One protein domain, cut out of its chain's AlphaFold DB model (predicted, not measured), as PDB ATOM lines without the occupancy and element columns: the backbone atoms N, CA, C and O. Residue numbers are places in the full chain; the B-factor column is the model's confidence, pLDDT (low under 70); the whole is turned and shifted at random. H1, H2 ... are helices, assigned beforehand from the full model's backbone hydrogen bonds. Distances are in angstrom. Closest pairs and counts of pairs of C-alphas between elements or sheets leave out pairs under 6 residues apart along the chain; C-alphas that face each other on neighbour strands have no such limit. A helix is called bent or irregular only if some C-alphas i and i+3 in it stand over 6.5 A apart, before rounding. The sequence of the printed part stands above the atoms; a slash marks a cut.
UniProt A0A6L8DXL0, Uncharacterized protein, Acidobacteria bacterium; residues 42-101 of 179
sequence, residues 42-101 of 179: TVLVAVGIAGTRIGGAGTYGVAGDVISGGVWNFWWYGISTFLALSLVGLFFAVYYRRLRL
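AT A GLANCE: This is residues 42 to 101 of the 179 residues of an uncharacterized protein of Acidobacteria bacterium (UniProt A0A6L8DXL0). The long helix H3 makes one whole side of a loose, elongated helical loop, and H1 and H2, one after the other, make the other side, with a tight turn between H2 and H3. H2 folds back from the start of H3 as a helical hairpin that opens like a V, and H1 runs on from H2's open end, back beside H3 but short of touching it; the kinked last part of H3, from residue 90, sticks out with the printed end. The printed part has 60 residues, with three named helices in the order H1, H2, H3 and no named strand, and its class is all helix. It is loose, with a radius of gyration of the C-alphas of 14.4 A, and its outline is a rod spanning 44 by 20 by 17 A.

HOW THE PARTS SIT: H3, residues 72 to 99, is the longest helix. H2, residues 56 to 69, touches it, with 8 pairs of C-alphas within 8 A. The closest C-alphas of the two are those of Val 66 and Asn 73, 5.9 A apart. H2 touches H3 with residues 62 to 66 alone, and H3 touches H2 with residues 72 to 77 alone. H2 and H3 run opposite ways at a steep tilt of 36 degrees, only just past shallow, and form a helical hairpin. H1, residues 42 to 53, touches no helix but is near H3, with no pair of C-alphas within 8 A and 6 pairs within 10 A. H1 and H2 meet only through their link. In H1 and H2 every O i to N i+4 pair is within hydrogen-bond range; in H3, 22 of 24 are.

IN THESE COORDINATES: H3 is 40.0 A long from C-alpha 72 at (574.348, 533.369, 427.857) to C-alpha 99 at (609.967, 550.784, 422.518). It has a kink of 43 degrees near residue 92 and is only just irregular: C-alphas 91 and 94 are 6.7 A apart. H2 measures 19.8 A from Gly 56 to Gly 69. H1 measures 16.9 A and begins with C-alpha 42 at (603.029, 543.540, 436.486).

THE WHOLE: The two C-alphas farthest apart are those of Ser 68 and Arg 98, 44.3 A. The C-alphas of Thr 42 and Leu 101, the first and last printed residues, are 16.7 A apart. Residues 55 to 61, of which 56 to 61 belong to H2, stand free, and so do residues 90 to 101, of which 90 to 99 belong to H3. The printed part has no cut, and the links H1 to H2 and H2 to H3 are both tight, with 2 residues each. The mean pLDDT of the printed part is 85.5, and residues 100 to 101 are under 70.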
ATOM      1  N   THR A  42     603.870 544.094 437.560       81.88
ATOM      2  CA  THR A  42     603.029 543.540 436.486       81.88
ATOM      3  C   THR A  42     601.620 543.202 436.975       81.88
ATOM      4  O   THR A  42     600.657 543.394 436.238       81.88
ATOM      5  N   VAL A  43     601.485 542.747 438.226       85.81
ATOM      6  CA  VAL A  43     600.186 542.430 438.838       85.81
ATOM      7  C   VAL A  43     599.329 543.683 438.991       85.81
ATOM      8  O   VAL A  43     598.152 543.660 438.657       85.81
ATOM      9  N   LEU A  44     599.915 544.795 439.436       86.19
ATOM     10  CA  LEU A  44     599.187 546.048 439.634       86.19
ATOM     11  C   LEU A  44     598.730 546.642 438.298       86.19
ATOM     12  O   LEU A  44     597.601 547.113 438.190       86.19
ATOM     13  N   VAL A  45     599.563 546.536 437.258       86.31
ATOM     14  CA  VAL A  45     599.185 546.919 435.889       86.31
ATOM     15  C   VAL A  45     598.050 546.034 435.367       86.31
ATOM     16  O   VAL A  45     597.080 546.549 434.817       86.31
ATOM     17  N   ALA A  46     598.133 544.716 435.568       86.81
ATOM     18  CA  ALA A  46     597.090 543.782 435.144       86.81
ATOM     19  C   ALA A  46     595.753 544.054 435.853       86.81
ATOM     20  O   ALA A  46     594.716 544.117 435.195       86.81
ATOM     21  N   VAL A  47     595.784 544.280 437.170       89.19
ATOM     22  CA  VAL A  47     594.605 544.658 437.963       89.19
ATOM     23  C   VAL A  47     594.044 546.001 437.503       89.19
ATOM     24  O   VAL A  47     592.832 546.125 437.374       89.19
ATOM     25  N   GLY A  48     594.893 546.984 437.188       89.44
ATOM     26  CA  GLY A  48     594.453 548.271 436.646       89.44
ATOM     27  C   GLY A  48     593.713 548.121 435.315       89.44
ATOM     28  O   GLY A  48     592.601 548.623 435.169       89.44
ATOM     29  N   ILE A  49     594.278 547.363 434.371       87.38
ATOM     30  CA  ILE A  49     593.634 547.090 433.077       87.38
ATOM     31  C   ILE A  49     592.307 546.351 433.287       87.38
ATOM     32  O   ILE A  49     591.286 546.761 432.736       87.38
ATOM     33  N   ALA A  50     592.284 545.306 434.117       88.31
ATOM     34  CA  ALA A  50     591.055 544.579 434.429       88.31
ATOM     35  C   ALA A  50     589.995 545.493 435.074       88.31
ATOM     36  O   ALA A  50     588.835 545.474 434.664       88.31
ATOM     37  N   GLY A  51     590.402 546.352 436.011       87.19
ATOM     38  CA  GLY A  51     589.535 547.319 436.682       87.19
ATOM     39  C   GLY A  51     588.922 548.337 435.723       87.19
ATOM     40  O   GLY A  51     587.737 548.627 435.828       87.19
ATOM     41  N   THR A  52     589.673 548.816 434.724       86.00
ATOM     42  CA  THR A  52     589.112 549.722 433.699       86.00
ATOM     43  C   THR A  52     588.071 549.054 432.800       86.00
ATOM     44  O   THR A  52     587.205 549.735 432.258       86.00
ATOM     45  N   ARG A  53     588.128 547.726 432.634       84.56
ATOM     46  CA  ARG A  53     587.116 546.977 431.873       84.56
ATOM     47  C   ARG A  53     585.851 546.737 432.690       84.56
ATOM     48  O   ARG A  53     584.759 546.830 432.138       84.56
ATOM     49  N   ILE A  54     585.992 546.473 433.988       84.19
ATOM     50  CA  ILE A  54     584.876 546.309 434.933       84.19
ATOM     51  C   ILE A  54     584.522 547.686 435.526       84.19
ATOM     52  O   ILE A  54     584.596 547.917 436.730       84.19
ATOM     53  N   GLY A  55     584.204 548.639 434.648       83.31
ATOM     54  CA  GLY A  55     583.737 549.974 435.028       83.31
ATOM     55  C   GLY A  55     582.243 550.002 435.356       83.31
ATOM     56  O   GLY A  55     581.552 548.977 435.272       83.31
ATOM     57  N   GLY A  56     581.727 551.191 435.676       80.62
ATOM     58  CA  GLY A  56     580.293 551.405 435.860       80.62
ATOM     59  C   GLY A  56     579.553 551.057 434.574       80.62
ATOM     60  O   GLY A  56     578.771 550.105 434.549       80.62
ATOM     61  N   ALA A  57     579.883 551.721 433.470       83.25
ATOM     62  CA  ALA A  57     579.255 551.497 432.169       83.25
ATOM     63  C   ALA A  57     579.332 550.029 431.710       83.25
ATOM     64  O   ALA A  57     578.342 549.486 431.222       83.25
ATOM     65  N   GLY A  58     580.473 549.363 431.918       85.19
ATOM     66  CA  GLY A  58     580.647 547.946 431.577       85.19
ATOM     67  C   GLY A  58     579.740 547.024 432.396       85.19
ATOM     68  O   GLY A  58     579.083 546.145 431.840       85.19
ATOM     69  N   THR A  59     579.648 547.255 433.707       87.62
ATOM     70  CA  THR A  59     578.822 546.436 434.608       87.62
ATOM     71  C   THR A  59     577.331 546.640 434.343       87.62
ATOM     72  O   THR A  59     576.592 545.663 434.224       87.62
ATOM     73  N   TYR A  60     576.885 547.893 434.199       87.31
ATOM     74  CA  TYR A  60     575.483 548.204 433.899       87.31
ATOM     75  C   TYR A  60     575.078 547.750 432.490       87.31
ATOM     76  O   TYR A  60     573.960 547.266 432.316       87.31
ATOM     77  N   GLY A  61     575.983 547.841 431.510       86.19
ATOM     78  CA  GLY A  61     575.753 547.355 430.148       86.19
ATOM     79  C   GLY A  61     575.547 545.842 430.099       86.19
ATOM     80  O   GLY A  61     574.506 545.378 429.636       86.19
ATOM     81  N   VAL A  62     576.478 545.071 430.673       89.00
ATOM     82  CA  VAL A  62     576.354 543.603 430.728       89.00
ATOM     83  C   VAL A  62     575.130 543.184 431.546       89.00
ATOM     84  O   VAL A  62     574.430 542.250 431.161       89.00
ATOM     85  N   ALA A  63     574.819 543.881 432.644       89.12
ATOM     86  CA  ALA A  63     573.599 543.618 433.405       89.12
ATOM     87  C   ALA A  63     572.331 543.821 432.553       89.12
ATOM     88  O   ALA A  63     571.426 542.987 432.602       89.12
ATOM     89  N   GLY A  64     572.273 544.881 431.739       87.50
ATOM     90  CA  GLY A  64     571.166 545.133 430.809       87.50
ATOM     91  C   GLY A  64     571.017 544.049 429.735       87.50
ATOM     92  O   GLY A  64     569.904 543.565 429.494       87.50
ATOM     93  N   ASP A  65     572.134 543.611 429.153       88.88
ATOM     94  CA  ASP A  65     572.162 542.539 428.148       88.88
ATOM     95  C   ASP A  65     571.735 541.186 428.730       88.88
ATOM     96  O   ASP A  65     571.056 540.400 428.067       88.88
ATOM     97  N   VAL A  66     572.081 540.909 429.989       90.31
ATOM     98  CA  VAL A  66     571.673 539.674 430.677       90.31
ATOM     99  C   VAL A  66     570.189 539.684 431.024       90.31
ATOM    100  O   VAL A  66     569.526 538.658 430.871       90.31
ATOM    101  N   ILE A  67     569.645 540.827 431.450       89.19
ATOM    102  CA  ILE A  67     568.206 540.964 431.722       89.19
ATOM    103  C   ILE A  67     567.389 540.762 430.437       89.19
ATOM    104  O   ILE A  67     566.313 540.171 430.488       89.19
ATOM    105  N   SER A  68     567.904 541.217 429.292       87.62
ATOM    106  CA  SER A  68     567.176 541.193 428.014       87.62
ATOM    107  C   SER A  68     567.386 539.907 427.205       87.62
ATOM    108  O   SER A  68     566.445 539.407 426.594       87.62
ATOM    109  N   GLY A  69     568.607 539.371 427.182       82.00
ATOM    110  CA  GLY A  69     569.002 538.228 426.346       82.00
ATOM    111  C   GLY A  69     569.471 536.992 427.124       82.00
ATOM    112  O   GLY A  69     569.914 536.018 426.519       82.00
ATOM    113  N   GLY A  70     569.375 537.012 428.455       88.75
ATOM    114  CA  GLY A  70     569.685 535.881 429.325       88.75
ATOM    115  C   GLY A  70     571.163 535.746 429.704       88.75
ATOM    116  O   GLY A  70     572.047 536.462 429.231       88.75
ATOM    117  N   VAL A  71     571.439 534.770 430.577       89.75
ATOM    118  CA  VAL A  71     572.767 534.524 431.180       89.75
ATOM    119  C   VAL A  71     573.829 534.147 430.139       89.75
ATOM    120  O   VAL A  71     575.020 534.318 430.383       89.75
ATOM    121  N   TRP A  72     573.425 533.695 428.948       87.25
ATOM    122  CA  TRP A  72     574.348 533.369 427.857       87.25
ATOM    123  C   TRP A  72     575.228 534.561 427.441       87.25
ATOM    124  O   TRP A  72     576.428 534.388 427.218       87.25
ATOM    125  N   ASN A  73     574.678 535.782 427.433       86.12
ATOM    126  CA  ASN A  73     575.433 536.986 427.068       86.12
ATOM    127  C   ASN A  73     576.563 537.294 428.056       86.12
ATOM    128  O   ASN A  73     577.626 537.757 427.650       86.12
ATOM    129  N   PHE A  74     576.378 536.969 429.339       87.94
ATOM    130  CA  PHE A  74     577.418 537.135 430.352       87.94
ATOM    131  C   PHE A  74     578.633 536.241 430.074       87.94
ATOM    132  O   PHE A  74     579.771 536.713 430.061       87.94
ATOM    133  N   TRP A  75     578.392 534.953 429.808       88.44
ATOM    134  CA  TRP A  75     579.456 533.991 429.504       88.44
ATOM    135  C   TRP A  75     580.200 534.363 428.225       88.44
ATOM    136  O   TRP A  75     581.433 534.347 428.196       88.44
ATOM    137  N   TRP A  76     579.461 534.758 427.186       88.38
ATOM    138  CA  TRP A  76     580.052 535.191 425.925       88.38
ATOM    139  C   TRP A  76     580.904 536.459 426.085       88.38
ATOM    140  O   TRP A  76     582.024 536.529 425.569       88.38
ATOM    141  N   TYR A  77     580.427 537.440 426.857       88.06
ATOM    142  CA  TYR A  77     581.180 538.655 427.171       88.06
ATOM    143  C   TYR A  77     582.487 538.351 427.920       88.06
ATOM    144  O   TYR A  77     583.545 538.884 427.571       88.06
ATOM    145  N   GLY A  78     582.441 537.458 428.912       89.19
ATOM    146  CA  GLY A  78     583.624 537.054 429.674       89.19
ATOM    147  C   GLY A  78     584.681 536.371 428.803       89.19
ATOM    148  O   GLY A  78     585.843 536.783 428.805       89.19
ATOM    149  N   ILE A  79     584.277 535.369 428.013       91.81
ATOM    150  CA  ILE A  79     585.189 534.605 427.145       91.81
ATOM    151  C   ILE A  79     585.796 535.503 426.061       91.81
ATOM    152  O   ILE A  79     587.009 535.477 425.854       91.81
ATOM    153  N   SER A  80     584.980 536.324 425.395       90.38
ATOM    154  CA  SER A  80     585.458 537.229 424.341       90.38
ATOM    155  C   SER A  80     586.438 538.274 424.879       90.38
ATOM    156  O   SER A  80     587.496 538.485 424.285       90.38
ATOM    157  N   THR A  81     586.145 538.872 426.038       89.19
ATOM    158  CA  THR A  81     587.025 539.863 426.676       89.19
ATOM    159  C   THR A  81     588.340 539.232 427.132       89.19
ATOM    160  O   THR A  81     589.406 539.809 426.907       89.19
ATOM    161  N   PHE A  82     588.292 538.031 427.717       89.75
ATOM    162  CA  PHE A  82     589.492 537.298 428.116       89.75
ATOM    163  C   PHE A  82     590.359 536.923 426.910       89.75
ATOM    164  O   PHE A  82     591.571 537.137 426.934       89.75
ATOM    165  N   LEU A  83     589.747 536.420 425.834       92.50
ATOM    166  CA  LEU A  83     590.464 536.059 424.615       92.50
ATOM    167  C   LEU A  83     591.100 537.291 423.959       92.50
ATOM    168  O   LEU A  83     592.270 537.242 423.586       92.50
ATOM    169  N   ALA A  84     590.373 538.409 423.884       90.31
ATOM    170  CA  ALA A  84     590.890 539.665 423.347       90.31
ATOM    171  C   ALA A  84     592.088 540.189 424.160       90.31
ATOM    172  O   ALA A  84     593.126 540.523 423.586       90.31
ATOM    173  N   LEU A  85     591.980 540.213 425.494       88.06
ATOM    174  CA  LEU A  85     593.070 540.638 426.382       88.06
ATOM    175  C   LEU A  85     594.270 539.689 426.325       88.06
ATOM    176  O   LEU A  85     595.407 540.157 426.326       88.06
ATOM    177  N   SER A  86     594.034 538.378 426.245       90.38
ATOM    178  CA  SER A  86     595.090 537.370 426.117       90.38
ATOM    179  C   SER A  86     595.853 537.531 424.801       90.38
ATOM    180  O   SER A  86     597.082 537.592 424.799       90.38
ATOM    181  N   LEU A  87     595.137 537.709 423.686       90.94
ATOM    182  CA  LEU A  87     595.744 537.882 422.369       90.94
ATOM    183  C   LEU A  87     596.550 539.188 422.291       90.94
ATOM    184  O   LEU A  87     597.708 539.187 421.871       90.94
ATOM    185  N   VAL A  88     595.979 540.301 422.755       87.69
ATOM    186  CA  VAL A  88     596.682 541.594 422.774       87.69
ATOM    187  C   VAL A  88     597.865 541.559 423.744       87.69
ATOM    188  O   VAL A  88     598.957 542.022 423.409       87.69
ATOM    189  N   GLY A  89     597.684 540.966 424.922       85.69
ATOM    190  CA  GLY A  89     598.727 540.818 425.931       85.69
ATOM    191  C   GLY A  89     599.908 539.983 425.442       85.69
ATOM    192  O   GLY A  89     601.051 540.386 425.636       85.69
ATOM    193  N   LEU A  90     599.668 538.859 424.762       86.75
ATOM    194  CA  LEU A  90     600.742 537.984 424.291       86.75
ATOM    195  C   LEU A  90     601.501 538.591 423.098       86.75
ATOM    196  O   LEU A  90     602.731 538.618 423.099       86.75
ATOM    197  N   PHE A  91     600.782 539.104 422.095       84.94
ATOM    198  CA  PHE A  91     601.397 539.569 420.847       84.94
ATOM    199  C   PHE A  91     601.959 540.990 420.942       84.94
ATOM    200  O   PHE A  91     603.062 541.254 420.459       84.94
ATOM    201  N   PHE A  92     601.234 541.921 421.566       81.44
ATOM    202  CA  PHE A  92     601.615 543.334 421.547       81.44
ATOM    203  C   PHE A  92     602.456 543.754 422.756       81.44
ATOM    204  O   PHE A  92     603.281 544.660 422.618       81.44
ATOM    205  N   ALA A  93     602.335 543.104 423.922       79.25
ATOM    206  CA  ALA A  93     603.059 543.558 425.118       79.25
ATOM    207  C   ALA A  93     604.586 543.523 424.953       79.25
ATOM    208  O   ALA A  93     605.276 544.397 425.482       79.25
ATOM    209  N   VAL A  94     605.125 542.555 424.202       78.44
ATOM    210  CA  VAL A  94     606.571 542.467 423.934       78.44
ATOM    211  C   VAL A  94     607.052 543.671 423.121       78.44
ATOM    212  O   VAL A  94     608.075 544.267 423.461       78.44
ATOM    213  N   TYR A  95     606.303 544.069 422.089       77.62
ATOM    214  CA  TYR A  95     606.637 545.235 421.269       77.62
ATOM    215  C   TYR A  95     606.553 546.532 422.078       77.62
ATOM    216  O   TYR A  95     607.513 547.300 422.097       77.62
ATOM    217  N   TYR A  96     605.465 546.742 422.823       75.44
ATOM    218  CA  TYR A  96     605.297 547.950 423.640       75.44
ATOM    219  C   TYR A  96     606.397 548.108 424.703       75.44
ATOM    220  O   TYR A  96     606.899 549.215 424.902       75.44
ATOM    221  N   ARG A  97     606.847 547.014 425.339       74.75
ATOM    222  CA  ARG A  97     607.939 547.077 426.330       74.75
ATOM    223  C   ARG A  97     609.298 547.417 425.717       74.75
ATOM    224  O   ARG A  97     610.095 548.080 426.378       74.75
ATOM    225  N   ARG A  98     609.577 546.990 424.479       75.81
ATOM    226  CA  ARG A  98     610.862 547.271 423.812       75.81
ATOM    227  C   ARG A  98     611.006 548.735 423.393       75.81
ATOM    228  O   ARG A  98     612.112 549.254 423.462       75.81
ATOM    229  N   LEU A  99     609.916 549.398 423.001       74.00
ATOM    230  CA  LEU A  99     609.967 550.784 422.518       74.00
ATOM    231  C   LEU A  99     609.889 551.853 423.635       74.00
ATOM    232  O   LEU A  99     610.094 553.024 423.342       74.00
ATOM    233  N   ARG A 100     609.617 551.479 424.902       69.81
ATOM    234  CA  ARG A 100     609.525 552.392 426.074       69.81
ATOM    235  C   ARG A 100     608.695 553.671 425.842       69.81
ATOM    236  O   ARG A 100     609.001 554.730 426.388       69.81
ATOM    237  N   LEU A 101     607.631 553.568 425.053       68.25
ATOM    238  CA  LEU A 101     606.815 554.723 424.681       68.25
ATOM    239  C   LEU A 101     605.893 555.130 425.822       68.25
ATOM    240  O   LEU A 101     605.338 554.280 426.517       68.25
TER     241      LEU A 101